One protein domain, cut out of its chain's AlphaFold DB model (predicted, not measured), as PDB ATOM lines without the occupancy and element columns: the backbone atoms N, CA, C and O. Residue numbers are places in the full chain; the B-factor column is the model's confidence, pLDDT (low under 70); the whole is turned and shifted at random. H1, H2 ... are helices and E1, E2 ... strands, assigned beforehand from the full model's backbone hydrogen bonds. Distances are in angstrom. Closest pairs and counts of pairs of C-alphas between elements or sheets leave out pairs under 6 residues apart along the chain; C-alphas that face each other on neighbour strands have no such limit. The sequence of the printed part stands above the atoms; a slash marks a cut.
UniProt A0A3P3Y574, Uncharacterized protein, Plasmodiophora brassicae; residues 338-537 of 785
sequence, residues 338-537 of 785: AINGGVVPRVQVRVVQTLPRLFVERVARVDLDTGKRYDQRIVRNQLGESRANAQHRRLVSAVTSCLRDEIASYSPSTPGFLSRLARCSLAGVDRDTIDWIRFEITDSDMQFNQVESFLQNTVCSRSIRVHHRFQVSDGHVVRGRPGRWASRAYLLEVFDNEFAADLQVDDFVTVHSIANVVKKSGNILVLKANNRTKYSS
ATOM      1  N   ALA A 338     169.533 145.857 173.136       90.44
ATOM      2  CA  ALA A 338     169.070 146.673 172.024       90.44
ATOM      3  C   ALA A 338     169.673 148.080 172.105       90.44
ATOM      4  O   ALA A 338     169.849 148.623 173.200       90.44
ATOM      5  N   ILE A 339     169.970 148.667 170.942       90.62
ATOM      6  CA  ILE A 339     170.389 150.072 170.834       90.62
ATOM      7  C   ILE A 339     169.238 150.947 171.327       90.62
ATOM      8  O   ILE A 339     168.089 150.682 170.983       90.62
ATOM      9  N   ASN A 340     169.541 151.968 172.127       86.06
ATOM     10  CA  ASN A 340     168.547 152.891 172.685       86.06
ATOM     11  C   ASN A 340     167.433 152.220 173.508       86.06
ATOM     12  O   ASN A 340     166.421 152.846 173.799       86.06
ATOM     13  N   GLY A 341     167.634 150.974 173.947       88.00
ATOM     14  CA  GLY A 341     166.660 150.205 174.724       88.00
ATOM     15  C   GLY A 341     166.611 150.552 176.214       88.00
ATOM     16  O   GLY A 341     166.261 149.693 177.026       88.00
ATOM     17  N   GLY A 342     167.038 151.763 176.583       90.69
ATOM     18  CA  GLY A 342     167.132 152.257 177.955       90.69
ATOM     19  C   GLY A 342     168.263 151.641 178.783       90.69
ATOM     20  O   GLY A 342     169.185 151.001 178.262       90.69
ATOM     21  N   VAL A 343     168.164 151.848 180.100       91.44
ATOM     22  CA  VAL A 343     169.134 151.381 181.101       91.44
ATOM     23  C   VAL A 343     169.312 149.866 181.005       91.44
ATOM     24  O   VAL A 343     168.370 149.133 180.693       91.44
ATOM     25  N   VAL A 344     170.515 149.375 181.295       91.88
ATOM     26  CA  VAL A 344     170.792 147.945 181.461       91.88
ATOM     27  C   VAL A 344     170.942 147.642 182.954       91.88
ATOM     28  O   VAL A 344     171.813 148.239 183.593       91.88
ATOM     29  N   PRO A 345     170.158 146.709 183.531       92.38
ATOM     30  CA  PRO A 345     170.153 146.486 184.975       92.38
ATOM     31  C   PRO A 345     171.506 146.011 185.487       92.38
ATOM     32  O   PRO A 345     172.078 146.586 186.412       92.38
ATOM     33  N   ARG A 346     172.023 144.942 184.874       90.81
ATOM     34  CA  ARG A 346     173.309 144.363 185.231       90.81
ATOM     35  C   ARG A 346     173.824 143.465 184.120       90.81
ATOM     36  O   ARG A 346     173.084 142.615 183.629       90.81
ATOM     37  N   VAL A 347     175.101 143.589 183.790       87.19
ATOM     38  CA  VAL A 347     175.812 142.674 182.888       87.19
ATOM     39  C   VAL A 347     177.012 142.098 183.618       87.19
ATOM     40  O   VAL A 347     177.625 142.770 184.445       87.19
ATOM     41  N   GLN A 348     177.332 140.843 183.335       85.94
ATOM     42  CA  GLN A 348     178.559 140.223 183.813       85.94
ATOM     43  C   GLN A 348     179.460 140.015 182.610       85.94
ATOM     44  O   GLN A 348     179.038 139.403 181.630       85.94
ATOM     45  N   VAL A 349     180.679 140.525 182.690       82.62
ATOM     46  CA  VAL A 349     181.629 140.531 181.584       82.62
ATOM     47  C   VAL A 349     182.979 139.993 182.036       82.62
ATOM     48  O   VAL A 349     183.345 140.134 183.203       82.62
ATOM     49  N   ARG A 350     183.707 139.372 181.109       83.44
ATOM     50  CA  ARG A 350     185.139 139.088 181.250       83.44
ATOM     51  C   ARG A 350     185.905 140.070 180.380       83.44
ATOM     52  O   ARG A 350     185.566 140.212 179.202       83.44
ATOM     53  N   VAL A 351     186.922 140.720 180.937       82.12
ATOM     54  CA  VAL A 351     187.838 141.565 180.165       82.12
ATOM     55  C   VAL A 351     188.714 140.663 179.298       82.12
ATOM     56  O   VAL A 351     189.409 139.796 179.808       82.12
ATOM     57  N   VAL A 352     188.641 140.826 177.982       82.81
ATOM     58  CA  VAL A 352     189.447 140.073 177.004       82.81
ATOM     59  C   VAL A 352     190.703 140.857 176.644       82.81
ATOM     60  O   VAL A 352     191.774 140.280 176.508       82.81
ATOM     61  N   GLN A 353     190.573 142.174 176.489       82.69
ATOM     62  CA  GLN A 353     191.692 143.052 176.173       82.69
ATOM     63  C   GLN A 353     191.420 144.461 176.700       82.69
ATOM     64  O   GLN A 353     190.316 144.988 176.538       82.69
ATOM     65  N   THR A 354     192.442 145.091 177.271       84.44
ATOM     66  CA  THR A 354     192.421 146.513 177.628       84.44
ATOM     67  C   THR A 354     192.965 147.328 176.458       84.44
ATOM     68  O   THR A 354     194.059 147.060 175.960       84.44
ATOM     69  N   LEU A 355     192.192 148.305 175.979       84.50
ATOM     70  CA  LEU A 355     192.589 149.185 174.878       84.50
ATOM     71  C   LEU A 355     193.155 150.507 175.421       84.50
ATOM     72  O   LEU A 355     192.797 150.921 176.527       84.50
ATOM     73  N   PRO A 356     193.987 151.227 174.642       84.06
ATOM     74  CA  PRO A 356     194.516 152.517 175.064       84.06
ATOM     75  C   PRO A 356     193.399 153.508 175.414       84.06
ATOM     76  O   PRO A 356     192.467 153.720 174.617       84.06
ATOM     77  N   ARG A 357     193.530 154.128 176.596       83.00
ATOM     78  CA  ARG A 357     192.644 155.199 177.065       83.00
ATOM     79  C   ARG A 357     192.680 156.387 176.111       83.00
ATOM     80  O   ARG A 357     193.727 156.735 175.561       83.00
ATOM     81  N   LEU A 358     191.526 157.011 175.937       86.94
ATOM     82  CA  LEU A 358     191.366 158.226 175.152       86.94
ATOM     83  C   LEU A 358     190.937 159.371 176.065       86.94
ATOM     84  O   LEU A 358     190.295 159.155 177.086       86.94
ATOM     85  N   PHE A 359     191.266 160.590 175.673       85.06
ATOM     86  CA  PHE A 359     190.846 161.813 176.338       85.06
ATOM     87  C   PHE A 359     189.884 162.526 175.403       85.06
ATOM     88  O   PHE A 359     190.190 162.744 174.231       85.06
ATOM     89  N   VAL A 360     188.681 162.805 175.892       84.88
ATOM     90  CA  VAL A 360     187.610 163.407 175.105       84.88
ATOM     91  C   VAL A 360     187.308 164.773 175.686       84.88
ATOM     92  O   VAL A 360     186.794 164.873 176.796       84.88
ATOM     93  N   GLU A 361     187.579 165.809 174.910       86.19
ATOM     94  CA  GLU A 361     187.271 167.190 175.253       86.19
ATOM     95  C   GLU A 361     186.051 167.661 174.455       86.19
ATOM     96  O   GLU A 361     185.883 167.307 173.282       86.19
ATOM     97  N   ARG A 362     185.182 168.437 175.103       82.81
ATOM     98  CA  ARG A 362     184.141 169.211 174.422       82.81
ATOM     99  C   ARG A 362     184.557 170.669 174.437       82.81
ATOM    100  O   ARG A 362     184.760 171.219 175.513       82.81
ATOM    101  N   VAL A 363     184.682 171.248 173.252       77.94
ATOM    102  CA  VAL A 363     185.077 172.640 173.057       77.94
ATOM    103  C   VAL A 363     183.924 173.349 172.368       77.94
ATOM    104  O   VAL A 363     183.528 172.941 171.278       77.94
ATOM    105  N   ALA A 364     183.382 174.384 173.004       73.25
ATOM    106  CA  ALA A 364     182.454 175.287 172.340       73.25
ATOM    107  C   ALA A 364     183.237 176.111 171.309       73.25
ATOM    108  O   ALA A 364     184.298 176.649 171.621       73.25
ATOM    109  N   ARG A 365     182.745 176.170 170.074       73.00
ATOM    110  CA  ARG A 365     183.312 176.967 168.984       73.00
ATOM    111  C   ARG A 365     182.230 177.828 168.347       73.00
ATOM    112  O   ARG A 365     181.041 177.534 168.457       73.00
ATOM    113  N   VAL A 366     182.663 178.879 167.660       69.00
ATOM    114  CA  VAL A 366     181.816 179.723 166.815       69.00
ATOM    115  C   VAL A 366     182.277 179.542 165.376       69.00
ATOM    116  O   VAL A 366     183.475 179.534 165.097       69.00
ATOM    117  N   ASP A 367     181.327 179.343 164.475       75.31
ATOM    118  CA  ASP A 367     181.563 179.466 163.045       75.31
ATOM    119  C   ASP A 367     181.673 180.957 162.698       75.31
ATOM    120  O   ASP A 367     180.695 181.690 162.828       75.31
ATOM    121  N   LEU A 368     182.870 181.410 162.315       70.00
ATOM    122  CA  LEU A 368     183.167 182.826 162.070       70.00
ATOM    123  C   LEU A 368     182.391 183.394 160.873       70.00
ATOM    124  O   LEU A 368     182.113 184.589 160.854       70.00
ATOM    125  N   ASP A 369     182.008 182.549 159.911       74.62
ATOM    126  CA  ASP A 369     181.290 182.983 158.709       74.62
ATOM    127  C   ASP A 369     179.789 183.153 158.978       74.62
ATOM    128  O   ASP A 369     179.126 183.996 158.373       74.62
ATOM    129  N   THR A 370     179.230 182.347 159.887       78.12
ATOM    130  CA  THR A 370     177.783 182.323 160.166       78.12
ATOM    131  C   THR A 370     177.398 182.861 161.544       78.12
ATOM    132  O   THR A 370     176.207 182.977 161.835       78.12
ATOM    133  N   GLY A 371     178.374 183.139 162.411       70.38
ATOM    134  CA  GLY A 371     178.175 183.496 163.818       70.38
ATOM    135  C   GLY A 371     177.554 182.375 164.665       70.38
ATOM    136  O   GLY A 371     177.204 182.587 165.826       70.38
ATOM    137  N   LYS A 372     177.368 181.165 164.115       76.38
ATOM    138  CA  LYS A 372     176.672 180.077 164.814       76.38
ATOM    139  C   LYS A 372     177.601 179.353 165.780       76.38
ATOM    140  O   LYS A 372     178.653 178.843 165.403       76.38
ATOM    141  N   ARG A 373     177.156 179.227 167.029       75.38
ATOM    142  CA  ARG A 373     177.818 178.421 168.065       75.38
ATOM    143  C   ARG A 373     177.593 176.922 167.833       75.38
ATOM    144  O   ARG A 373     176.471 176.497 167.556       75.38
ATOM    145  N   TYR A 374     178.639 176.114 167.996       77.81
ATOM    146  CA  TYR A 374     178.572 174.651 167.954       77.81
ATOM    147  C   TYR A 374     179.573 173.996 168.915       77.81
ATOM    148  O   TYR A 374     180.646 174.525 169.188       77.81
ATOM    149  N   ASP A 375     179.246 172.796 169.395       78.88
ATOM    150  CA  ASP A 375     180.145 172.007 170.242       78.88
ATOM    151  C   ASP A 375     181.002 171.062 169.394       78.88
ATOM    152  O   ASP A 375     180.502 170.108 168.787       78.88
ATOM    153  N   GLN A 376     182.318 171.258 169.408       81.19
ATOM    154  CA  GLN A 376     183.267 170.336 168.801       81.19
ATOM    155  C   GLN A 376     183.730 169.285 169.815       81.19
ATOM    156  O   GLN A 376     184.181 169.589 170.922       81.19
ATOM    157  N   ARG A 377     183.663 168.007 169.426       84.62
ATOM    158  CA  ARG A 377     184.217 166.899 170.213       84.62
ATOM    159  C   ARG A 377     185.613 166.550 169.710       84.62
ATOM    160  O   ARG A 377     185.748 165.996 168.622       84.62
ATOM    161  N   ILE A 378     186.627 166.783 170.536       85.88
ATOM    162  CA  ILE A 378     188.021 166.454 170.226       85.88
ATOM    163  C   ILE A 378     188.414 165.186 170.987       85.88
ATOM    164  O   ILE A 378     188.166 165.065 172.186       85.88
ATOM    165  N   VAL A 379     189.011 164.217 170.291       86.75
ATOM    166  CA  VAL A 379     189.462 162.947 170.879       86.75
ATOM    167  C   VAL A 379     190.973 162.841 170.731       86.75
ATOM    168  O   VAL A 379     191.492 162.878 169.618       86.75
ATOM    169  N   ARG A 380     191.683 162.691 171.850       88.75
ATOM    170  CA  ARG A 380     193.145 162.588 171.902       88.75
ATOM    171  C   ARG A 380     193.582 161.282 172.561       88.75
ATOM    172  O   ARG A 380     192.862 160.701 173.372       88.75
ATOM    173  N   ASN A 381     194.776 160.812 172.216       89.19
ATOM    174  CA  ASN A 381     195.474 159.785 172.993       89.19
ATOM    175  C   ASN A 381     196.226 160.442 174.169       89.19
ATOM    176  O   ASN A 381     196.225 161.663 174.312       89.19
ATOM    177  N   GLN A 382     196.885 159.640 175.008       85.50
ATOM    178  CA  GLN A 382     197.609 160.152 176.177       85.50
ATOM    179  C   GLN A 382     198.685 161.185 175.827       85.50
ATOM    180  O   GLN A 382     198.733 162.240 176.448       85.50
ATOM    181  N   LEU A 383     199.508 160.920 174.809       86.31
ATOM    182  CA  LEU A 383     200.551 161.858 174.387       86.31
ATOM    183  C   LEU A 383     199.958 163.170 173.850       86.31
ATOM    184  O   LEU A 383     200.436 164.254 174.180       86.31
ATOM    185  N   GLY A 384     198.908 163.073 173.034       87.00
ATOM    186  CA  GLY A 384     198.192 164.218 172.485       87.00
ATOM    187  C   GLY A 384     197.543 165.065 173.574       87.00
ATOM    188  O   GLY A 384     197.604 166.288 173.502       87.00
ATOM    189  N   GLU A 385     196.990 164.440 174.615       88.00
ATOM    190  CA  GLU A 385     196.427 165.166 175.751       88.00
ATOM    191  C   GLU A 385     197.505 165.815 176.628       88.00
ATOM    192  O   GLU A 385     197.325 166.944 177.071       88.00
ATOM    193  N   SER A 386     198.660 165.176 176.835       83.12
ATOM    194  CA  SER A 386     199.792 165.816 177.520       83.12
ATOM    195  C   SER A 386     200.291 167.056 176.768       83.12
ATOM    196  O   SER A 386     200.564 168.078 177.394       83.12
ATOM    197  N   ARG A 387     200.361 166.998 175.429       85.44
ATOM    198  CA  ARG A 387     200.726 168.152 174.588       85.44
ATOM    199  C   ARG A 387     199.679 169.265 174.656       85.44
ATOM    200  O   ARG A 387     200.051 170.412 174.886       85.44
ATOM    201  N   ALA A 388     198.397 168.925 174.527       83.44
ATOM    202  CA  ALA A 388     197.300 169.888 174.637       83.44
ATOM    203  C   ALA A 388     197.251 170.541 176.029       83.44
ATOM    204  O   ALA A 388     197.102 171.754 176.136       83.44
ATOM    205  N   ASN A 389     197.478 169.772 177.099       83.25
ATOM    206  CA  ASN A 389     197.594 170.305 178.458       83.25
ATOM    207  C   ASN A 389     198.780 171.258 178.612       83.25
ATOM    208  O   ASN A 389     198.647 172.287 179.270       83.25
ATOM    209  N   ALA A 390     199.931 170.948 178.014       81.75
ATOM    210  CA  ALA A 390     201.079 171.849 178.037       81.75
ATOM    211  C   ALA A 390     200.787 173.163 177.291       81.75
ATOM    212  O   ALA A 390     201.116 174.232 177.801       81.75
ATOM    213  N   GLN A 391     200.132 173.096 176.127       80.44
ATOM    214  CA  GLN A 391     199.691 174.280 175.377       80.44
ATOM    215  C   GLN A 391     198.672 175.106 176.166       80.44
ATOM    216  O   GLN A 391     198.837 176.314 176.304       80.44
ATOM    217  N   HIS A 392     197.673 174.459 176.765       78.44
ATOM    218  CA  HIS A 392     196.670 175.131 177.582       78.44
ATOM    219  C   HIS A 392     197.274 175.800 178.821       78.44
ATOM    220  O   HIS A 392     196.964 176.949 179.101       78.44
ATOM    221  N   ARG A 393     198.197 175.137 179.532       77.88
ATOM    222  CA  ARG A 393     198.904 175.750 180.671       77.88
ATOM    223  C   ARG A 393     199.683 176.996 180.258       77.88
ATOM    224  O   ARG A 393     199.707 177.964 181.011       77.88
ATOM    225  N   ARG A 394     200.296 176.986 179.069       77.44
ATOM    226  CA  ARG A 394     200.965 178.171 178.510       77.44
ATOM    227  C   ARG A 394     199.967 179.285 178.209       77.44
ATOM    228  O   ARG A 394     200.218 180.412 178.615       77.44
ATOM    229  N   LEU A 395     198.833 178.965 177.576       74.06
ATOM    230  CA  LEU A 395     197.758 179.926 177.309       74.06
ATOM    231  C   LEU A 395     197.230 180.552 178.606       74.06
ATOM    232  O   LEU A 395     197.214 181.770 178.726       74.06
ATOM    233  N   VAL A 396     196.862 179.734 179.595       74.00
ATOM    234  CA  VAL A 396     196.361 180.197 180.897       74.00
ATOM    235  C   VAL A 396     197.390 181.074 181.602       74.00
ATOM    236  O   VAL A 396     197.041 182.142 182.096       74.00
ATOM    237  N   SER A 397     198.663 180.665 181.613       74.56
ATOM    238  CA  SER A 397     199.742 181.467 182.195       74.56
ATOM    239  C   SER A 397     199.898 182.815 181.492       74.56
ATOM    240  O   SER A 397     200.048 183.819 182.179       74.56
ATOM    241  N   ALA A 398     199.852 182.844 180.156       73.25
ATOM    242  CA  ALA A 398     199.989 184.067 179.370       73.25
ATOM    243  C   ALA A 398     198.789 185.010 179.556       73.25
ATOM    244  O   ALA A 398     198.960 186.208 179.745       73.25
ATOM    245  N   VAL A 399     197.564 184.477 179.560       68.62
ATOM    246  CA  VAL A 399     196.349 185.272 179.798       68.62
ATOM    247  C   VAL A 399     196.335 185.816 181.226       68.62
ATOM    248  O   VAL A 399     196.068 186.997 181.424       68.62
ATOM    249  N   THR A 400     196.697 184.996 182.216       68.81
ATOM    250  CA  THR A 400     196.753 185.416 183.626       68.81
ATOM    251  C   THR A 400     197.826 186.479 183.860       68.81
ATOM    252  O   THR A 400     197.584 187.416 184.616       68.81
ATOM    253  N   SER A 401     198.999 186.372 183.220       72.00
ATOM    254  CA  SER A 401     200.021 187.419 183.313       72.00
ATOM    255  C   SER A 401     199.544 188.718 182.671       72.00
ATOM    256  O   SER A 401     199.660 189.762 183.295       72.00
ATOM    257  N   CYS A 402     198.923 188.658 181.491       69.06
ATOM    258  CA  CYS A 402     198.439 189.861 180.812       69.06
ATOM    259  C   CYS A 402     197.292 190.552 181.564       69.06
ATOM    260  O   CYS A 402     197.273 191.776 181.638       69.06
ATOM    261  N   LEU A 403     196.383 189.783 182.175       65.00
ATOM    262  CA  LEU A 403     195.362 190.318 183.082       65.00
ATOM    263  C   LEU A 403     195.998 190.973 184.316       65.00
ATOM    264  O   LEU A 403     195.619 192.080 184.686       65.00
ATOM    265  N   ARG A 404     196.991 190.323 184.938       66.56
ATOM    266  CA  ARG A 404     197.687 190.862 186.115       66.56
ATOM    267  C   ARG A 404     198.430 192.158 185.800       66.56
ATOM    268  O   ARG A 404     198.325 193.104 186.574       66.56
ATOM    269  N   ASP A 405     199.153 192.200 184.685       66.75
ATOM    270  CA  ASP A 405     199.883 193.388 184.236       66.75
ATOM    271  C   ASP A 405     198.918 194.544 183.953       66.75
ATOM    272  O   ASP A 405     199.211 195.696 184.264       66.75
ATOM    273  N   GLU A 406     197.732 194.249 183.417       62.22
ATOM    274  CA  GLU A 406     196.729 195.271 183.153       62.22
ATOM    275  C   GLU A 406     196.079 195.813 184.428       62.22
ATOM    276  O   GLU A 406     196.012 197.033 184.589       62.22
ATOM    277  N   ILE A 407     195.698 194.927 185.356       62.19
ATOM    278  CA  ILE A 407     195.220 195.299 186.697       62.19
ATOM    279  C   ILE A 407     196.281 196.142 187.417       62.19
ATOM    280  O   ILE A 407     195.942 197.123 188.069       62.19
ATOM    281  N   ALA A 408     197.566 195.813 187.271       61.16
ATOM    282  CA  ALA A 408     198.659 196.590 187.853       61.16
ATOM    283  C   ALA A 408     198.873 197.959 187.172       61.16
ATOM    284  O   ALA A 408     199.404 198.871 187.800       61.16
ATOM    285  N   SER A 409     198.460 198.122 185.908       64.56
ATOM    286  CA  SER A 409     198.716 199.324 185.094       64.56
ATOM    287  C   SER A 409     197.613 200.397 185.104       64.56
ATOM    288  O   SER A 409     197.796 201.421 184.452       64.56
ATOM    289  N   TYR A 410     196.487 200.170 185.800       50.66
ATOM    290  CA  TYR A 410     195.315 201.058 185.967       50.66
ATOM    291  C   TYR A 410     195.247 202.310 185.051       50.66
ATOM    292  O   TYR A 410     195.654 203.411 185.419       50.66
ATOM    293  N   SER A 411     194.618 202.169 183.879       48.09
ATOM    294  CA  SER A 411     193.902 203.272 183.217       48.09
ATOM    295  C   SER A 411     192.600 202.735 182.603       48.09
ATOM    296  O   SER A 411     192.662 201.847 181.749       48.09
ATOM    297  N   PRO A 412     191.421 203.243 183.015       48.19
ATOM    298  CA  PRO A 412     190.103 202.739 182.622       48.19
ATOM    299  C   PRO A 412     189.668 203.270 181.246       48.19
ATOM    300  O   PRO A 412     188.553 203.756 181.073       48.19
ATOM    301  N   SER A 413     190.553 203.192 180.252       49.06
ATOM    302  CA  SER A 413     190.196 203.417 178.851       49.06
ATOM    303  C   SER A 413     190.456 202.144 178.045       49.06
ATOM    304  O   SER A 413     191.576 201.685 177.821       49.06
ATOM    305  N   THR A 414     189.338 201.555 177.649       50.41
ATOM    306  CA  THR A 414     189.089 200.209 177.132       50.41
ATOM    307  C   THR A 414     189.688 199.809 175.756       50.41
ATOM    308  O   THR A 414     189.583 198.628 175.433       50.41
ATOM    309  N   PRO A 415     190.372 200.638 174.925       50.72
ATOM    310  CA  PRO A 415     190.869 200.155 173.617       50.72
ATOM    311  C   PRO A 415     192.153 199.300 173.666       50.72
ATOM    312  O   PRO A 415     192.554 198.687 172.672       50.72
ATOM    313  N   GLY A 416     192.860 199.291 174.802       53.44
ATOM    314  CA  GLY A 416     194.207 198.725 174.897       53.44
ATOM    315  C   GLY A 416     194.273 197.231 175.218       53.44
ATOM    316  O   GLY A 416     195.243 196.591 174.811       53.44
ATOM    317  N   PHE A 417     193.276 196.676 175.918       55.00
ATOM    318  CA  PHE A 417     193.323 195.303 176.436       55.00
ATOM    319  C   PHE A 417     193.392 194.265 175.323       55.00
ATOM    320  O   PHE A 417     194.348 193.502 175.261       55.00
ATOM    321  N   LEU A 418     192.437 194.285 174.386       51.72
ATOM    322  CA  LEU A 418     192.385 193.340 173.263       51.72
ATOM    323  C   LEU A 418     193.634 193.435 172.376       51.72
ATOM    324  O   LEU A 418     194.186 192.420 171.949       51.72
ATOM    325  N   SER A 419     194.132 194.656 172.170       54.19
ATOM    326  CA  SER A 419     195.373 194.926 171.441       54.19
ATOM    327  C   SER A 419     196.614 194.414 172.187       54.19
ATOM    328  O   SER A 419     197.572 193.975 171.555       54.19
ATOM    329  N   ARG A 420     196.628 194.462 173.527       56.16
ATOM    330  CA  ARG A 420     197.699 193.911 174.375       56.16
ATOM    331  C   ARG A 420     197.611 192.395 174.479       56.16
ATOM    332  O   ARG A 420     198.637 191.760 174.306       56.16
ATOM    333  N   LEU A 421     196.423 191.815 174.637       53.88
ATOM    334  CA  LEU A 421     196.186 190.371 174.612       53.88
ATOM    335  C   LEU A 421     196.622 189.763 173.266       53.88
ATOM    336  O   LEU A 421     197.214 188.691 173.233       53.88
ATOM    337  N   ALA A 422     196.418 190.498 172.165       49.59
ATOM    338  CA  ALA A 422     196.935 190.158 170.838       49.59
ATOM    339  C   ALA A 422     198.470 190.267 170.703       49.59
ATOM    340  O   ALA A 422     199.035 189.628 169.817       49.59
ATOM    341  N   ARG A 423     199.130 191.076 171.546       51.28
ATOM    342  CA  ARG A 423     200.595 191.257 171.610       51.28
ATOM    343  C   ARG A 423     201.273 190.389 172.670       51.28
ATOM    344  O   ARG A 423     202.488 190.214 172.607       51.28
ATOM    345  N   CYS A 424     200.520 189.859 173.635       53.22
ATOM    346  CA  CYS A 424     201.001 188.831 174.543       53.22
ATOM    347  C   CYS A 424     201.541 187.687 173.692       53.22
ATOM    348  O   CYS A 424     200.917 187.306 172.700       53.22
ATOM    349  N   SER A 425     202.720 187.173 174.038       48.66
ATOM    350  CA  SER A 425     203.340 186.076 173.300       48.66
ATOM    351  C   SER A 425     202.501 184.807 173.477       48.66
ATOM    352  O   SER A 425     202.776 183.957 174.317       48.66
ATOM    353  N   LEU A 426     201.444 184.682 172.674       55.34
ATOM    354  CA  LEU A 426     200.594 183.500 172.535       55.34
ATOM    355  C   LEU A 426     201.248 182.491 171.577       55.34
ATOM    356  O   LEU A 426     200.574 181.723 170.892       55.34
ATOM    357  N   ALA A 427     202.582 182.507 171.499       48.09
ATOM    358  CA  ALA A 427     203.357 181.626 170.647       48.09
ATOM    359  C   ALA A 427     203.047 180.160 171.001       48.09
ATOM    360  O   ALA A 427     203.375 179.671 172.085       48.09
ATOM    361  N   GLY A 428     202.398 179.456 170.071       50.66
ATOM    362  CA  GLY A 428     202.006 178.053 170.225       50.66
ATOM    363  C   GLY A 428     200.548 177.802 170.632       50.66
ATOM    364  O   GLY A 428     200.209 176.639 170.863       50.66
ATOM    365  N   VAL A 429     199.707 178.840 170.703       55.81
ATOM    366  CA  VAL A 429     198.237 178.738 170.794       55.81
ATOM    367  C   VAL A 429     197.650 178.777 169.380       55.81
ATOM    368  O   VAL A 429     198.160 179.492 168.518       55.81
ATOM    369  N   ASP A 430     196.616 177.981 169.106       62.06
ATOM    370  CA  ASP A 430     195.976 177.956 167.793       62.06
ATOM    371  C   ASP A 430     195.222 179.259 167.502       62.06
ATOM    372  O   ASP A 430     194.575 179.846 168.371       62.06
ATOM    373  N   ARG A 431     195.309 179.700 166.246       64.56
ATOM    374  CA  ARG A 431     194.712 180.950 165.770       64.56
ATOM    375  C   ARG A 431     193.194 180.973 165.966       64.56
ATOM    376  O   ARG A 431     192.676 181.983 166.424       64.56
ATOM    377  N   ASP A 432     192.522 179.849 165.726       65.00
ATOM    378  CA  ASP A 432     191.074 179.713 165.916       65.00
ATOM    379  C   ASP A 432     190.641 180.014 167.358       65.00
ATOM    380  O   ASP A 432     189.646 180.699 167.572       65.00
ATOM    381  N   THR A 433     191.385 179.526 168.358       65.06
ATOM    382  CA  THR A 433     191.091 179.795 169.776       65.06
ATOM    383  C   THR A 433     191.257 181.276 170.109       65.06
ATOM    384  O   THR A 433     190.457 181.834 170.855       65.06
ATOM    385  N   ILE A 434     192.264 181.933 169.532       67.12
ATOM    386  CA  ILE A 434     192.483 183.375 169.709       67.12
ATOM    387  C   ILE A 434     191.346 184.175 169.061       67.12
ATOM    388  O   ILE A 434     190.824 185.103 169.676       67.12
ATOM    389  N   ASP A 435     190.950 183.813 167.843       67.75
ATOM    390  CA  ASP A 435     189.897 184.507 167.103       67.75
ATOM    391  C   ASP A 435     188.510 184.273 167.733       67.75
ATOM    392  O   ASP A 435     187.713 185.205 167.804       67.75
ATOM    393  N   TRP A 436     188.256 183.095 168.316       70.25
ATOM    394  CA  TRP A 436     187.054 182.827 169.115       70.25
ATOM    395  C   TRP A 436     187.001 183.661 170.408       70.25
ATOM    396  O   TRP A 436     185.974 184.278 170.687       70.25
ATOM    397  N   ILE A 437     188.103 183.746 171.169       66.81
ATOM    398  CA  ILE A 437     188.171 184.599 172.373       66.81
ATOM    399  C   ILE A 437     187.908 186.064 172.002       66.81
ATOM    400  O   ILE A 437     187.174 186.755 172.703       66.81
ATOM    401  N   ARG A 438     188.484 186.538 170.891       67.56
ATOM    402  CA  ARG A 438     188.244 187.898 170.386       67.56
ATOM    403  C   ARG A 438     186.787 188.114 170.016       67.56
ATOM    404  O   ARG A 438     186.231 189.130 170.418       67.56
ATOM    405  N   PHE A 439     186.188 187.183 169.276       67.94
ATOM    406  CA  PHE A 439     184.785 187.265 168.885       67.94
ATOM    407  C   PHE A 439     183.882 187.400 170.116       67.94
ATOM    408  O   PHE A 439     183.126 188.359 170.193       67.94
ATOM    409  N   GLU A 440     184.029 186.534 171.125       67.00
ATOM    410  CA  GLU A 440     183.143 186.570 172.300       67.00
ATOM    411  C   GLU A 440     183.299 187.828 173.161       67.00
ATOM    412  O   GLU A 440     182.312 188.327 173.699       67.00
ATOM    413  N   ILE A 441     184.514 188.378 173.259       64.50
ATOM    414  CA  ILE A 441     184.743 189.645 173.969       64.50
ATOM    415  C   ILE A 441     184.218 190.849 173.164       64.50
ATOM    416  O   ILE A 441     183.903 191.874 173.753       64.50
ATOM    417  N   THR A 442     184.143 190.750 171.832       63.41
ATOM    418  CA  THR A 442     183.705 191.861 170.962       63.41
ATOM    419  C   THR A 442     182.190 191.877 170.751       63.41
ATOM    420  O   THR A 442     181.611 192.950 170.639       63.41
ATOM    421  N   ASP A 443     181.553 190.706 170.692       57.62
ATOM    422  CA  ASP A 443     180.106 190.546 170.464       57.62
ATOM    423  C   ASP A 443     179.274 190.794 171.737       57.62
ATOM    424  O   ASP A 443     178.082 191.088 171.697       57.62
ATOM    425  N   SER A 444     179.921 190.703 172.895       54.34
ATOM    426  CA  SER A 444     179.309 190.941 174.192       54.34
ATOM    427  C   SER A 444     179.860 192.267 174.716       54.34
ATOM    428  O   SER A 444     181.061 192.336 174.948       54.34
ATOM    429  N   ASP A 445     179.038 193.303 174.927       58.84
ATOM    430  CA  ASP A 445     179.418 194.573 175.589       58.84
ATOM    431  C   ASP A 445     179.844 194.335 177.065       58.84
ATOM    432  O   ASP A 445     179.220 194.795 178.025       58.84
ATOM    433  N   MET A 446     180.884 193.527 177.278       60.09
ATOM    434  CA  MET A 446     181.277 192.988 178.569       60.09
ATOM    435  C   MET A 446     182.133 193.993 179.314       60.09
ATOM    436  O   MET A 446     183.171 194.460 178.842       60.09
ATOM    437  N   GLN A 447     181.728 194.272 180.547       61.66
ATOM    438  CA  GLN A 447     182.558 195.027 181.479       61.66
ATOM    439  C   GLN A 447     183.793 194.207 181.886       61.66
ATOM    440  O   GLN A 447     183.757 192.978 181.893       61.66
ATOM    441  N   PHE A 448     184.871 194.876 182.302       61.47
ATOM    442  CA  PHE A 448     186.156 194.247 182.650       61.47
ATOM    443  C   PHE A 448     186.026 193.033 183.597       61.47
ATOM    444  O   PHE A 448     186.554 191.963 183.307       61.47
ATOM    445  N   ASN A 449     185.229 193.146 184.664       60.72
ATOM    446  CA  ASN A 449     185.001 192.053 185.625       60.72
ATOM    447  C   ASN A 449     184.262 190.845 184.999       60.72
ATOM    448  O   ASN A 449     184.431 189.695 185.414       60.72
ATOM    449  N   GLN A 450     183.431 191.086 183.980       63.06
ATOM    450  CA  GLN A 450     182.752 190.032 183.222       63.06
ATOM    451  C   GLN A 450     183.721 189.346 182.253       63.06
ATOM    452  O   GLN A 450     183.668 188.130 182.107       63.06
ATOM    453  N   VAL A 451     184.652 190.096 181.652       63.38
ATOM    454  CA  VAL A 451     185.724 189.536 180.814       63.38
ATOM    455  C   VAL A 451     186.684 188.685 181.647       63.38
ATOM    456  O   VAL A 451     187.031 187.579 181.237       63.38
ATOM    457  N   GLU A 452     187.067 189.139 182.843       62.53
ATOM    458  CA  GLU A 452     187.919 188.369 183.756       62.53
ATOM    459  C   GLU A 452     187.261 187.039 184.156       62.53
ATOM    460  O   GLU A 452     187.860 185.973 184.000       62.53
ATOM    461  N   SER A 453     186.003 187.078 184.607       65.56
ATOM    462  CA  SER A 453     185.258 185.865 184.964       65.56
ATOM    463  C   SER A 453     184.982 184.957 183.758       65.56
ATOM    464  O   SER A 453     185.042 183.733 183.892       65.56
ATOM    465  N   PHE A 454     184.751 185.514 182.565       68.00
ATOM    466  CA  PHE A 454     184.636 184.756 181.318       68.00
ATOM    467  C   PHE A 454     185.940 184.039 180.962       68.00
ATOM    468  O   PHE A 454     185.919 182.843 180.671       68.00
ATOM    469  N   LEU A 455     187.084 184.723 181.032       66.56
ATOM    470  CA  LEU A 455     188.392 184.123 180.764       66.56
ATOM    471  C   LEU A 455     188.729 183.050 181.810       66.56
ATOM    472  O   LEU A 455     189.171 181.960 181.450       66.56
ATOM    473  N   GLN A 456     188.440 183.283 183.091       64.88
ATOM    474  CA  GLN A 456     188.638 182.277 184.138       64.88
ATOM    475  C   GLN A 456     187.738 181.045 183.946       64.88
ATOM    476  O   GLN A 456     188.204 179.912 184.056       64.88
ATOM    477  N   ASN A 457     186.465 181.233 183.600       64.50
ATOM    478  CA  ASN A 457     185.534 180.118 183.434       64.50
ATOM    479  C   ASN A 457     185.690 179.390 182.095       64.50
ATOM    480  O   ASN A 457     185.415 178.194 182.032       64.50
ATOM    481  N   THR A 458     186.154 180.065 181.042       64.25
ATOM    482  CA  THR A 458     186.144 179.516 179.674       64.25
ATOM    483  C   THR A 458     187.541 179.240 179.124       64.25
ATOM    484  O   THR A 458     187.730 178.253 178.421       64.25
ATOM    485  N   VAL A 459     188.541 180.057 179.475       65.94
ATOM    486  CA  VAL A 459     189.942 179.860 179.059       65.94
ATOM    487  C   VAL A 459     190.740 179.077 180.095       65.94
ATOM    488  O   VAL A 459     191.643 178.352 179.698       65.94
ATOM    489  N   CYS A 460     190.421 179.159 181.391       61.00
ATOM    490  CA  CYS A 460     191.140 178.406 182.432       61.00
ATOM    491  C   CYS A 460     190.497 177.060 182.797       61.00
ATOM    492  O   CYS A 460     191.101 176.282 183.538       61.00
ATOM    493  N   SER A 461     189.304 176.753 182.278       65.38
ATOM    494  CA  SER A 461     188.643 175.471 182.518       65.38
ATOM    495  C   SER A 461     188.633 174.608 181.252       65.38
ATOM    496  O   SER A 461     188.259 175.049 180.168       65.38
ATOM    497  N   ARG A 462     189.064 173.344 181.375       73.12
ATOM    498  CA  ARG A 462     188.909 172.324 180.325       73.12
ATOM    499  C   ARG A 462     188.025 171.206 180.839       73.12
ATOM    500  O   ARG A 462     188.349 170.550 181.827       73.12
ATOM    501  N   SER A 463     186.932 170.940 180.131       74.19
ATOM    502  CA  SER A 463     186.082 169.781 180.403       74.19
ATOM    503  C   SER A 463     186.598 168.565 179.630       74.19
ATOM    504  O   SER A 463     186.146 168.255 178.522       74.19
ATOM    505  N   ILE A 464     187.591 167.882 180.205       78.38
ATOM    506  CA  ILE A 464     188.172 166.659 179.638       78.38
ATOM    507  C   ILE A 464     187.595 165.455 180.369       78.38
ATOM    508  O   ILE A 464     187.647 165.377 181.593       78.38
ATOM    509  N   ARG A 465     187.099 164.487 179.602       79.25
ATOM    510  CA  ARG A 465     186.668 163.188 180.118       79.25
ATOM    511  C   ARG A 465     187.630 162.090 179.711       79.25
ATOM    512  O   ARG A 465     188.040 162.014 178.549       79.25
ATOM    513  N   VAL A 466     187.964 161.217 180.653       77.12
ATOM    514  CA  VAL A 466     188.811 160.049 180.410       77.12
ATOM    515  C   VAL A 466     187.930 158.904 179.938       77.12
ATOM    516  O   VAL A 466     186.947 158.532 180.573       77.12
ATOM    517  N   HIS A 467     188.285 158.339 178.794       79.50
ATOM    518  CA  HIS A 467     187.532 157.301 178.117       79.50
ATOM    519  C   HIS A 467     188.332 155.994 178.114       79.50
ATOM    520  O   HIS A 467     189.268 155.810 177.329       79.50
ATOM    521  N   HIS A 468     187.952 155.082 179.008       77.88
ATOM    522  CA  HIS A 468     188.481 153.726 179.093       77.88
ATOM    523  C   HIS A 468     187.745 152.811 178.116       77.88
ATOM    524  O   HIS A 468     186.521 152.873 177.990       77.88
ATOM    525  N   ARG A 469     188.488 151.946 177.424       80.81
ATOM    526  CA  ARG A 469     187.933 151.034 176.422       80.81
ATOM    527  C   ARG A 469     188.428 149.619 176.669       80.81
ATOM    528  O   ARG A 469     189.629 149.394 176.789       80.81
ATOM    529  N   PHE A 470     187.501 148.671 176.689       81.25
ATOM    530  CA  PHE A 470     187.792 147.257 176.907       81.25
ATOM    531  C   PHE A 470     187.101 146.416 175.854       81.25
ATOM    532  O   PHE A 470     185.913 146.591 175.579       81.25
ATOM    533  N   GLN A 471     187.818 145.445 175.313       82.12
ATOM    534  CA  GLN A 471     187.197 144.331 174.630       82.12
ATOM    535  C   GLN A 471     186.735 143.333 175.693       82.12
ATOM    536  O   GLN A 471     187.527 142.897 176.526       82.12
ATOM    537  N   VAL A 472     185.452 142.990 175.695       80.81
ATOM    538  CA  VAL A 472     184.820 142.162 176.723       80.81
ATOM    539  C   VAL A 472     184.007 141.030 176.113       80.81
ATOM    540  O   VAL A 472     183.473 141.153 175.018       80.81
ATOM    541  N   SER A 473     183.861 139.925 176.832       82.19
ATOM    542  CA  SER A 473     182.953 138.830 176.462       82.19
ATOM    543  C   SER A 473     181.888 138.622 177.539       82.19
ATOM    544  O   SER A 473     182.042 139.089 178.671       82.19
ATOM    545  N   ASP A 474     180.790 137.944 177.190       77.94
ATOM    546  CA  ASP A 474     179.762 137.564 178.164       77.94
ATOM    547  C   ASP A 474     180.388 136.691 179.269       77.94
ATOM    548  O   ASP A 474     180.893 135.598 179.019       77.94
ATOM    549  N   GLY A 475     180.326 137.153 180.520       61.34
ATOM    550  CA  GLY A 475     180.941 136.498 181.680       61.34
ATOM    551  C   GLY A 475     180.077 135.405 182.318       61.34
ATOM    552  O   GLY A 475     180.303 135.040 183.473       61.34
ATOM    553  N   HIS A 476     179.045 134.915 181.623       57.81
ATOM    554  CA  HIS A 476     178.060 134.005 182.201       57.81
ATOM    555  C   HIS A 476     178.664 132.638 182.565       57.81
ATOM    556  O   HIS A 476     178.867 131.767 181.721       57.81
ATOM    557  N   VAL A 477     178.835 132.405 183.871       43.59
ATOM    558  CA  VAL A 477     178.982 131.064 184.451       43.59
ATOM    559  C   VAL A 477     177.594 130.427 184.516       43.59
ATOM    560  O   VAL A 477     176.844 130.607 185.480       43.59
ATOM    561  N   VAL A 478     177.212 129.689 183.476       34.66
ATOM    562  CA  VAL A 478     176.052 128.795 183.555       34.66
ATOM    563  C   VAL A 478     176.446 127.631 184.466       34.66
ATOM    564  O   VAL A 478     177.208 126.765 184.059       34.66
ATOM    565  N   ARG A 479     175.970 127.655 185.720       32.44
ATOM    566  CA  ARG A 479     176.011 126.547 186.703       32.44
ATOM    567  C   ARG A 479     177.257 125.650 186.605       32.44
ATOM    568  O   ARG A 479     177.211 124.575 186.020       32.44
ATOM    569  N   GLY A 480     178.355 126.070 187.230       31.70
ATOM    570  CA  GLY A 480     179.461 125.166 187.572       31.70
ATOM    571  C   GLY A 480     180.281 124.605 186.405       31.70
ATOM    572  O   GLY A 480     181.238 123.880 186.654       31.70
ATOM    573  N   ARG A 481     179.976 124.963 185.155       30.73
ATOM    574  CA  ARG A 481     180.862 124.733 184.013       30.73
ATOM    575  C   ARG A 481     181.270 126.095 183.451       30.73
ATOM    576  O   ARG A 481     180.396 126.953 183.308       30.73
ATOM    577  N   PRO A 482     182.561 126.344 183.160       38.25
ATOM    578  CA  PRO A 482     182.926 127.484 182.332       38.25
ATOM    579  C   PRO A 482     182.147 127.329 181.023       38.25
ATOM    580  O   PRO A 482     182.359 126.374 180.278       38.25
ATOM    581  N   GLY A 483     181.147 128.190 180.813       41.84
ATOM    582  CA  GLY A 483     180.361 128.176 179.586       41.84
ATOM    583  C   GLY A 483     181.324 128.301 178.414       41.84
ATOM    584  O   GLY A 483     182.264 129.088 178.506       41.84
ATOM    585  N   ARG A 484     181.126 127.505 177.354       40.81
ATOM    586  CA  ARG A 484     181.880 127.645 176.100       40.81
ATOM    587  C   ARG A 484     181.869 129.124 175.731       40.81
ATOM    588  O   ARG A 484     180.796 129.682 175.502       40.81
ATOM    589  N   TRP A 485     183.035 129.762 175.800       48.69
ATOM    590  CA  TRP A 485     183.161 131.197 175.611       48.69
ATOM    591  C   TRP A 485     182.637 131.514 174.219       48.69
ATOM    592  O   TRP A 485     183.130 130.974 173.230       48.69
ATOM    593  N   ALA A 486     181.572 132.309 174.143       46.66
ATOM    594  CA  ALA A 486     181.084 132.753 172.854       46.66
ATOM    595  C   ALA A 486     182.231 133.519 172.187       46.66
ATOM    596  O   ALA A 486     182.745 134.470 172.770       46.66
ATOM    597  N   SER A 487     182.612 133.131 170.969       51.09
ATOM    598  CA  SER A 487     183.683 133.740 170.163       51.09
ATOM    599  C   SER A 487     183.438 135.216 169.797       51.09
ATOM    600  O   SER A 487     184.095 135.760 168.916       51.09
ATOM    601  N   ARG A 488     182.446 135.866 170.418       63.28
ATOM    602  CA  ARG A 488     182.038 137.245 170.173       63.28
ATOM    603  C   ARG A 488     182.557 138.124 171.296       63.28
ATOM    604  O   ARG A 488     182.122 138.008 172.442       63.28
ATOM    605  N   ALA A 489     183.471 139.010 170.937       66.75
ATOM    606  CA  ALA A 489     183.980 140.037 171.819       66.75
ATOM    607  C   ALA A 489     183.320 141.382 171.493       66.75
ATOM    608  O   ALA A 489     183.217 141.750 170.327       66.75
ATOM    609  N   TYR A 490     182.873 142.084 172.525       79.31
ATOM    610  CA  TYR A 490     182.155 143.354 172.501       79.31
ATOM    611  C   TYR A 490     183.040 144.497 173.013       79.31
ATOM    612  O   TYR A 490     184.027 144.245 173.690       79.31
ATOM    613  N   LEU A 491     182.693 145.755 172.725       77.81
ATOM    614  CA  LEU A 491     183.489 146.929 173.108       77.81
ATOM    615  C   LEU A 491     182.834 147.707 174.260       77.81
ATOM    616  O   LEU A 491     181.962 148.540 174.045       77.81
ATOM    617  N   LEU A 492     183.279 147.484 175.491       77.12
ATOM    618  CA  LEU A 492     182.821 148.243 176.651       77.12
ATOM    619  C   LEU A 492     183.558 149.589 176.738       77.12
ATOM    620  O   LEU A 492     184.771 149.629 176.933       77.12
ATOM    621  N   GLU A 493     182.800 150.680 176.625       76.38
ATOM    622  CA  GLU A 493     183.276 152.057 176.761       76.38
ATOM    623  C   GLU A 493     182.867 152.621 178.129       76.38
ATOM    624  O   GLU A 493     181.696 152.623 178.509       76.38
ATOM    625  N   VAL A 494     183.832 153.094 178.909       72.88
ATOM    626  CA  VAL A 494     183.587 153.639 180.248       72.88
ATOM    627  C   VAL A 494     184.187 155.031 180.336       72.88
ATOM    628  O   VAL A 494     185.362 155.224 180.037       72.88
ATOM    629  N   PHE A 495     183.374 156.000 180.744       71.62
ATOM    630  CA  PHE A 495     183.807 157.379 180.951       71.62
ATOM    631  C   PHE A 495     184.011 157.633 182.443       71.62
ATOM    632  O   PHE A 495     183.169 157.217 183.237       71.62
ATOM    633  N   ASP A 496     185.104 158.318 182.779       63.62
ATOM    634  CA  ASP A 496     185.370 158.924 184.090       63.62
ATOM    635  C   ASP A 496     185.158 157.959 185.265       63.62
ATOM    636  O   ASP A 496     184.377 158.212 186.182       63.62
ATOM    637  N   ASN A 497     185.823 156.800 185.211       68.88
ATOM    638  CA  ASN A 497     185.693 155.778 186.240       68.88
ATOM    639  C   ASN A 497     187.056 155.223 186.659       68.88
ATOM    640  O   ASN A 497     187.686 154.483 185.906       68.88
ATOM    641  N   GLU A 498     187.477 155.547 187.880       65.56
ATOM    642  CA  GLU A 498     188.759 155.104 188.443       65.56
ATOM    643  C   GLU A 498     188.846 153.581 188.554       65.56
ATOM    644  O   GLU A 498     189.849 152.996 188.167       65.56
ATOM    645  N   PHE A 499     187.759 152.912 188.951       65.25
ATOM    646  CA  PHE A 499     187.732 151.450 189.024       65.25
ATOM    647  C   PHE A 499     187.970 150.794 187.660       65.25
ATOM    648  O   PHE A 499     188.563 149.721 187.578       65.25
ATOM    649  N   ALA A 500     187.523 151.430 186.575       67.56
ATOM    650  CA  ALA A 500     187.812 150.945 185.236       67.56
ATOM    651  C   ALA A 500     189.310 151.037 184.903       67.56
ATOM    652  O   ALA A 500     189.796 150.199 184.152       67.56
ATOM    653  N   ALA A 501     190.056 151.999 185.459       67.25
ATOM    654  CA  ALA A 501     191.496 152.127 185.230       67.25
ATOM    655  C   ALA A 501     192.295 150.915 185.737       67.25
ATOM    656  O   ALA A 501     193.290 150.552 185.114       67.25
ATOM    657  N   ASP A 502     191.817 150.265 186.800       70.75
ATOM    658  CA  ASP A 502     192.493 149.134 187.441       70.75
ATOM    659  C   ASP A 502     192.164 147.772 186.807       70.75
ATOM    660  O   ASP A 502     192.770 146.761 187.171       70.75
ATOM    661  N   LEU A 503     191.209 147.721 185.871       75.00
ATOM    662  CA  LEU A 503     190.761 146.471 185.257       75.00
ATOM    663  C   LEU A 503     191.854 145.822 184.408       75.00
ATOM    664  O   LEU A 503     192.369 146.415 183.454       75.00
ATOM    665  N   GLN A 504     192.133 144.556 184.711       77.81
ATOM    666  CA  GLN A 504     193.103 143.735 184.001       77.81
ATOM    667  C   GLN A 504     192.423 142.746 183.056       77.81
ATOM    668  O   GLN A 504     191.229 142.449 183.157       77.81
ATOM    669  N   VAL A 505     193.205 142.218 182.115       77.62
ATOM    670  CA  VAL A 505     192.775 141.102 181.267       77.62
ATOM    671  C   VAL A 505     192.381 139.918 182.157       77.62
ATOM    672  O   VAL A 505     193.028 139.644 183.162       77.62
ATOM    673  N   ASP A 506     191.301 139.234 181.785       76.56
ATOM    674  CA  ASP A 506     190.658 138.121 182.491       76.56
ATOM    675  C   ASP A 506     189.877 138.446 183.767       76.56
ATOM    676  O   ASP A 506     189.246 137.551 184.343       76.56
ATOM    677  N   ASP A 507     189.775 139.722 184.143       75.50
ATOM    678  CA  ASP A 507     188.907 140.125 185.243       75.50
ATOM    679  C   ASP A 507     187.425 139.868 184.935       75.50
ATOM    680  O   ASP A 507     186.899 140.213 183.870       75.50
ATOM    681  N   PHE A 508     186.720 139.301 185.920       79.06
ATOM    682  CA  PHE A 508     185.270 139.116 185.884       79.06
ATOM    683  C   PHE A 508     184.565 140.267 186.591       79.06
ATOM    684  O   PHE A 508     184.417 140.307 187.819       79.06
ATOM    685  N   VAL A 509     184.039 141.179 185.789       80.69
ATOM    686  CA  VAL A 509     183.404 142.399 186.268       80.69
ATOM    687  C   VAL A 509     181.903 142.289 186.098       80.69
ATOM    688  O   VAL A 509     181.383 141.880 185.063       80.69
ATOM    689  N   THR A 510     181.175 142.665 187.137       85.56
ATOM    690  CA  THR A 510     179.741 142.896 187.037       85.56
ATOM    691  C   THR A 510     179.506 144.396 186.987       85.56
ATOM    692  O   THR A 510     179.828 145.107 187.937       85.56
ATOM    693  N   VAL A 511     178.955 144.867 185.874       85.38
ATOM    694  CA  VAL A 511     178.620 146.275 185.657       85.38
ATOM    695  C   VAL A 511     177.128 146.443 185.912       85.38
ATOM    696  O   VAL A 511     176.305 145.739 185.323       85.38
ATOM    697  N   HIS A 512     176.771 147.346 186.818       88.50
ATOM    698  CA  HIS A 512     175.399 147.608 187.253       88.50
ATOM    699  C   HIS A 512     174.914 148.935 186.682       88.50
ATOM    700  O   HIS A 512     175.682 149.891 186.642       88.50
ATOM    701  N   SER A 513     173.632 149.013 186.321       86.12
ATOM    702  CA  SER A 513     172.945 150.257 185.942       86.12
ATOM    703  C   SER A 513     173.623 151.042 184.810       86.12
ATOM    704  O   SER A 513     173.807 152.254 184.915       86.12
ATOM    705  N   ILE A 514     173.984 150.363 183.716       86.00
ATOM    706  CA  ILE A 514     174.551 151.020 182.524       86.00
ATOM    707  C   ILE A 514     173.477 151.918 181.914       86.00
ATOM    708  O   ILE A 514     172.349 151.475 181.720       86.00
ATOM    709  N   ALA A 515     173.822 153.158 181.577       82.94
ATOM    710  CA  ALA A 515     172.847 154.163 181.171       82.94
ATOM    711  C   ALA A 515     172.112 153.807 179.875       82.94
ATOM    712  O   ALA A 515     170.890 153.921 179.812       82.94
ATOM    713  N   ASN A 516     172.851 153.416 178.833       83.56
ATOM    714  CA  ASN A 516     172.275 153.059 177.539       83.56
ATOM    715  C   ASN A 516     173.277 152.276 176.675       83.56
ATOM    716  O   ASN A 516     174.488 152.306 176.910       83.56
ATOM    717  N   VAL A 517     172.770 151.629 175.629       85.88
ATOM    718  CA  VAL A 517     173.553 151.074 174.523       85.88
ATOM    719  C   VAL A 517     173.468 152.030 173.340       85.88
ATOM    720  O   VAL A 517     172.395 152.220 172.773       85.88
ATOM    721  N   VAL A 518     174.598 152.628 172.967       82.94
ATOM    722  CA  VAL A 518     174.643 153.707 171.960       82.94
ATOM    723  C   VAL A 518     174.885 153.164 170.554       82.94
ATOM    724  O   VAL A 518     174.414 153.735 169.576       82.94
ATOM    725  N   LYS A 519     175.603 152.044 170.435       82.06
ATOM    726  CA  LYS A 519     175.927 151.426 169.147       82.06
ATOM    727  C   LYS A 519     175.881 149.910 169.262       82.06
ATOM    728  O   LYS A 519     176.397 149.354 170.229       82.06
ATOM    729  N   LYS A 520     175.313 149.252 168.251       81.50
ATOM    730  CA  LYS A 520     175.391 147.801 168.044       81.50
ATOM    731  C   LYS A 520     175.595 147.539 166.554       81.50
ATOM    732  O   LYS A 520     174.712 147.833 165.759       81.50
ATOM    733  N   SER A 521     176.760 147.036 166.166       73.62
ATOM    734  CA  SER A 521     177.077 146.684 164.776       73.62
ATOM    735  C   SER A 521     178.001 145.472 164.765       73.62
ATOM    736  O   SER A 521     179.121 145.541 165.271       73.62
ATOM    737  N   GLY A 522     177.509 144.341 164.254       71.12
ATOM    738  CA  GLY A 522     178.223 143.066 164.321       71.12
ATOM    739  C   GLY A 522     178.604 142.704 165.762       71.12
ATOM    740  O   GLY A 522     177.737 142.574 166.628       71.12
ATOM    741  N   ASN A 523     179.909 142.582 166.012       69.19
ATOM    742  CA  ASN A 523     180.471 142.301 167.336       69.19
ATOM    743  C   ASN A 523     180.726 143.566 168.176       69.19
ATOM    744  O   ASN A 523     181.079 143.467 169.341       69.19
ATOM    745  N   ILE A 524     180.519 144.769 167.641       68.50
ATOM    746  CA  ILE A 524     180.745 146.016 168.377       68.50
ATOM    747  C   ILE A 524     179.461 146.394 169.110       68.50
ATOM    748  O   ILE A 524     178.442 146.683 168.482       68.50
ATOM    749  N   LEU A 525     179.520 146.436 170.438       74.94
ATOM    750  CA  LEU A 525     178.436 146.897 171.299       74.94
ATOM    751  C   LEU A 525     178.980 147.953 172.252       74.94
ATOM    752  O   LEU A 525     179.674 147.584 173.184       74.94
ATOM    753  N   VAL A 526     178.637 149.222 172.035       76.88
ATOM    754  CA  VAL A 526     179.105 150.344 172.861       76.88
ATOM    755  C   VAL A 526     178.112 150.601 173.986       76.88
ATOM    756  O   VAL A 526     176.999 151.095 173.768       76.88
ATOM    757  N   LEU A 527     178.531 150.252 175.195       76.94
ATOM    758  CA  LEU A 527     177.809 150.500 176.437       76.94
ATOM    759  C   LEU A 527     178.239 151.855 176.988       76.94
ATOM    760  O   LEU A 527     179.428 152.085 177.123       76.94
ATOM    761  N   LYS A 528     177.298 152.742 177.312       75.00
ATOM    762  CA  LYS A 528     177.606 154.046 177.907       75.00
ATOM    763  C   LYS A 528     177.297 154.019 179.397       75.00
ATOM    764  O   LYS A 528     176.134 153.920 179.793       75.00
ATOM    765  N   ALA A 529     178.340 154.120 180.210       71.25
ATOM    766  CA  ALA A 529     178.220 154.307 181.649       71.25
ATOM    767  C   ALA A 529     177.781 155.743 182.004       71.25
ATOM    768  O   ALA A 529     177.965 156.681 181.226       71.25
ATOM    769  N   ASN A 530     177.183 155.909 183.180       70.25
ATOM    770  CA  ASN A 530     176.902 157.193 183.827       70.25
ATOM    771  C   ASN A 530     177.392 157.158 185.283       70.25
ATOM    772  O   ASN A 530     177.822 156.117 185.770       70.25
ATOM    773  N   ASN A 531     177.225 158.258 186.017       69.19
ATOM    774  CA  ASN A 531     177.633 158.362 187.425       69.19
ATOM    775  C   ASN A 531     176.902 157.370 188.357       69.19
ATOM    776  O   ASN A 531     177.307 157.170 189.497       69.19
ATOM    777  N   ARG A 532     175.806 156.746 187.899       71.62
ATOM    778  CA  ARG A 532     175.079 155.696 188.636       71.62
ATOM    779  C   ARG A 532     175.570 154.288 188.294       71.62
ATOM    780  O   ARG A 532     175.163 153.334 188.960       71.62
ATOM    781  N   THR A 533     176.397 154.149 187.259       78.56
ATOM    782  CA  THR A 533     176.972 152.873 186.850       78.56
ATOM    783  C   THR A 533     177.988 152.454 187.898       78.56
ATOM    784  O   THR A 533     178.978 153.140 188.134       78.56
ATOM    785  N   LYS A 534     177.722 151.326 188.551       79.75
ATOM    786  CA  LYS A 534     178.614 150.764 189.565       79.75
ATOM    787  C   LYS A 534     179.312 149.549 188.996       79.75
ATOM    788  O   LYS A 534     178.716 148.771 188.249       79.75
ATOM    789  N   TYR A 535     180.548 149.354 189.409       77.00
ATOM    790  CA  TYR A 535     181.338 148.200 189.035       77.00
ATOM    791  C   TYR A 535     181.566 147.377 190.289       77.00
ATOM    792  O   TYR A 535     181.938 147.897 191.335       77.00
ATOM    793  N   SER A 536     181.296 146.084 190.199       74.94
ATOM    794  CA  SER A 536     181.713 145.138 191.221       74.94
ATOM    795  C   SER A 536     182.501 144.053 190.523       74.94
ATOM    796  O   SER A 536     181.924 143.242 189.791       74.94
ATOM    797  N   SER A 537     183.810 144.026 190.731       65.19
ATOM    798  CA  SER A 537     184.562 142.829 190.402       65.19
ATOM    799  C   SER A 537     184.233 141.801 191.472       65.19
ATOM    800  O   SER A 537     184.400 142.040 192.668       65.19
TER     801      SER A 537
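Overview. This is residues 338 to 537 of the 785 residues of an uncharacterized protein of Plasmodiophora brassicae (UniProt A0A3P3Y574). This is a long, two-ended model: a small head of strands, formed by one strongly twisted sheet folding round on itself, and at the other end a loose group of four helices, H1 to H4. A ribbon of the long strands E1, E2 and E3 joins the two ends, and the link of residues 475 to 489 reaches beyond the head. Look for 200 printed residues, class mixed, with five named helices and eight named strands: along the chain two strands come first, then the helices H1 to H4, then two strands, H5 and the last four strands. The eight strands make one branched sheet, whose neighbour pairs are antiparallel but for E4 and E7, which are parallel. The whole is loose, a rod with spans of 79 by 31 by 25 A and a radius of gyration of the C-alphas of 23.3 A.

Along the chain. Find C-alpha 344 at (170.792, 147.945, 181.461); from there E1 runs through residues 344 to 366, 36.7 A, and bends by 135 degrees at residue 348. Next come E2, residues 373 to 380, 22.4 A, and H1, residues 382 to 409, 40.2 A, which ends at C-alpha 409 (198.716, 199.324, 185.094). Then read H2 at 416 to 421, H3 at 431 to 443, 18.1 A, and H4 at 448 to 459. E3, residues 464 to 474, 30.3 A, bends by 54 degrees at residue 471. E4 is 490 to 495, H5 498 to 501, E5 508 to 514, E6 516 to 521, E7 524 to 528 and E8 534 to 537, ending at (184.562, 142.829, 190.402).

Arrangement. Begin with E1: E5 and E2 lie on one side of it, E3 on the other side. Look for N 347 and O 511 at 2.9 A for E5, N 361 and O 378 at 2.9 A in the hairpin with E2, and N 355 and O 469 at 2.9 A for E3. E3 and E4 are a hairpin, with N 470 and O 492 at 2.9 A. E4 and E7 are parallel; C-alphas 490 and 524 face each other at 5.1 A. E6 and E7 are a hairpin, with N 526 and O 519 at 2.9 A, and E8 is antiparallel to E5, with N 510 and O 536 at 2.8 A. H5 is on the sheet at a height of 5.7 A. H1 only grazes the sheet with residues 382 to 388, and H3 with 432 to 440. H1 touches H2 with residues 399 to 406 alone, the closest C-alphas being Cys 402 and Leu 421 at 6.6 A. H1 and H4 are close but not clearly touching, Val 396 to Val 459 being their closest C-alphas at 6.7 A, with a shallow tilt of 11 degrees, opposite ways. In H1, H2, H3 and H4 every O i to N i+4 pair is within hydrogen-bond range; H5 is too short for one, but its one O i to N i+3 pair is within range.

Size, cuts and confidence. The C-alphas of Ser 411 and Arg 481 are the two farthest apart, at 79.6 A. The printed part has no cut, and the link from E3 to E4 is long, with 15 residues. Mean pLDDT of the printed part is 70.9; 87 residues are under 70, among them 402 to 435, 437 to 461 and 475 to 489.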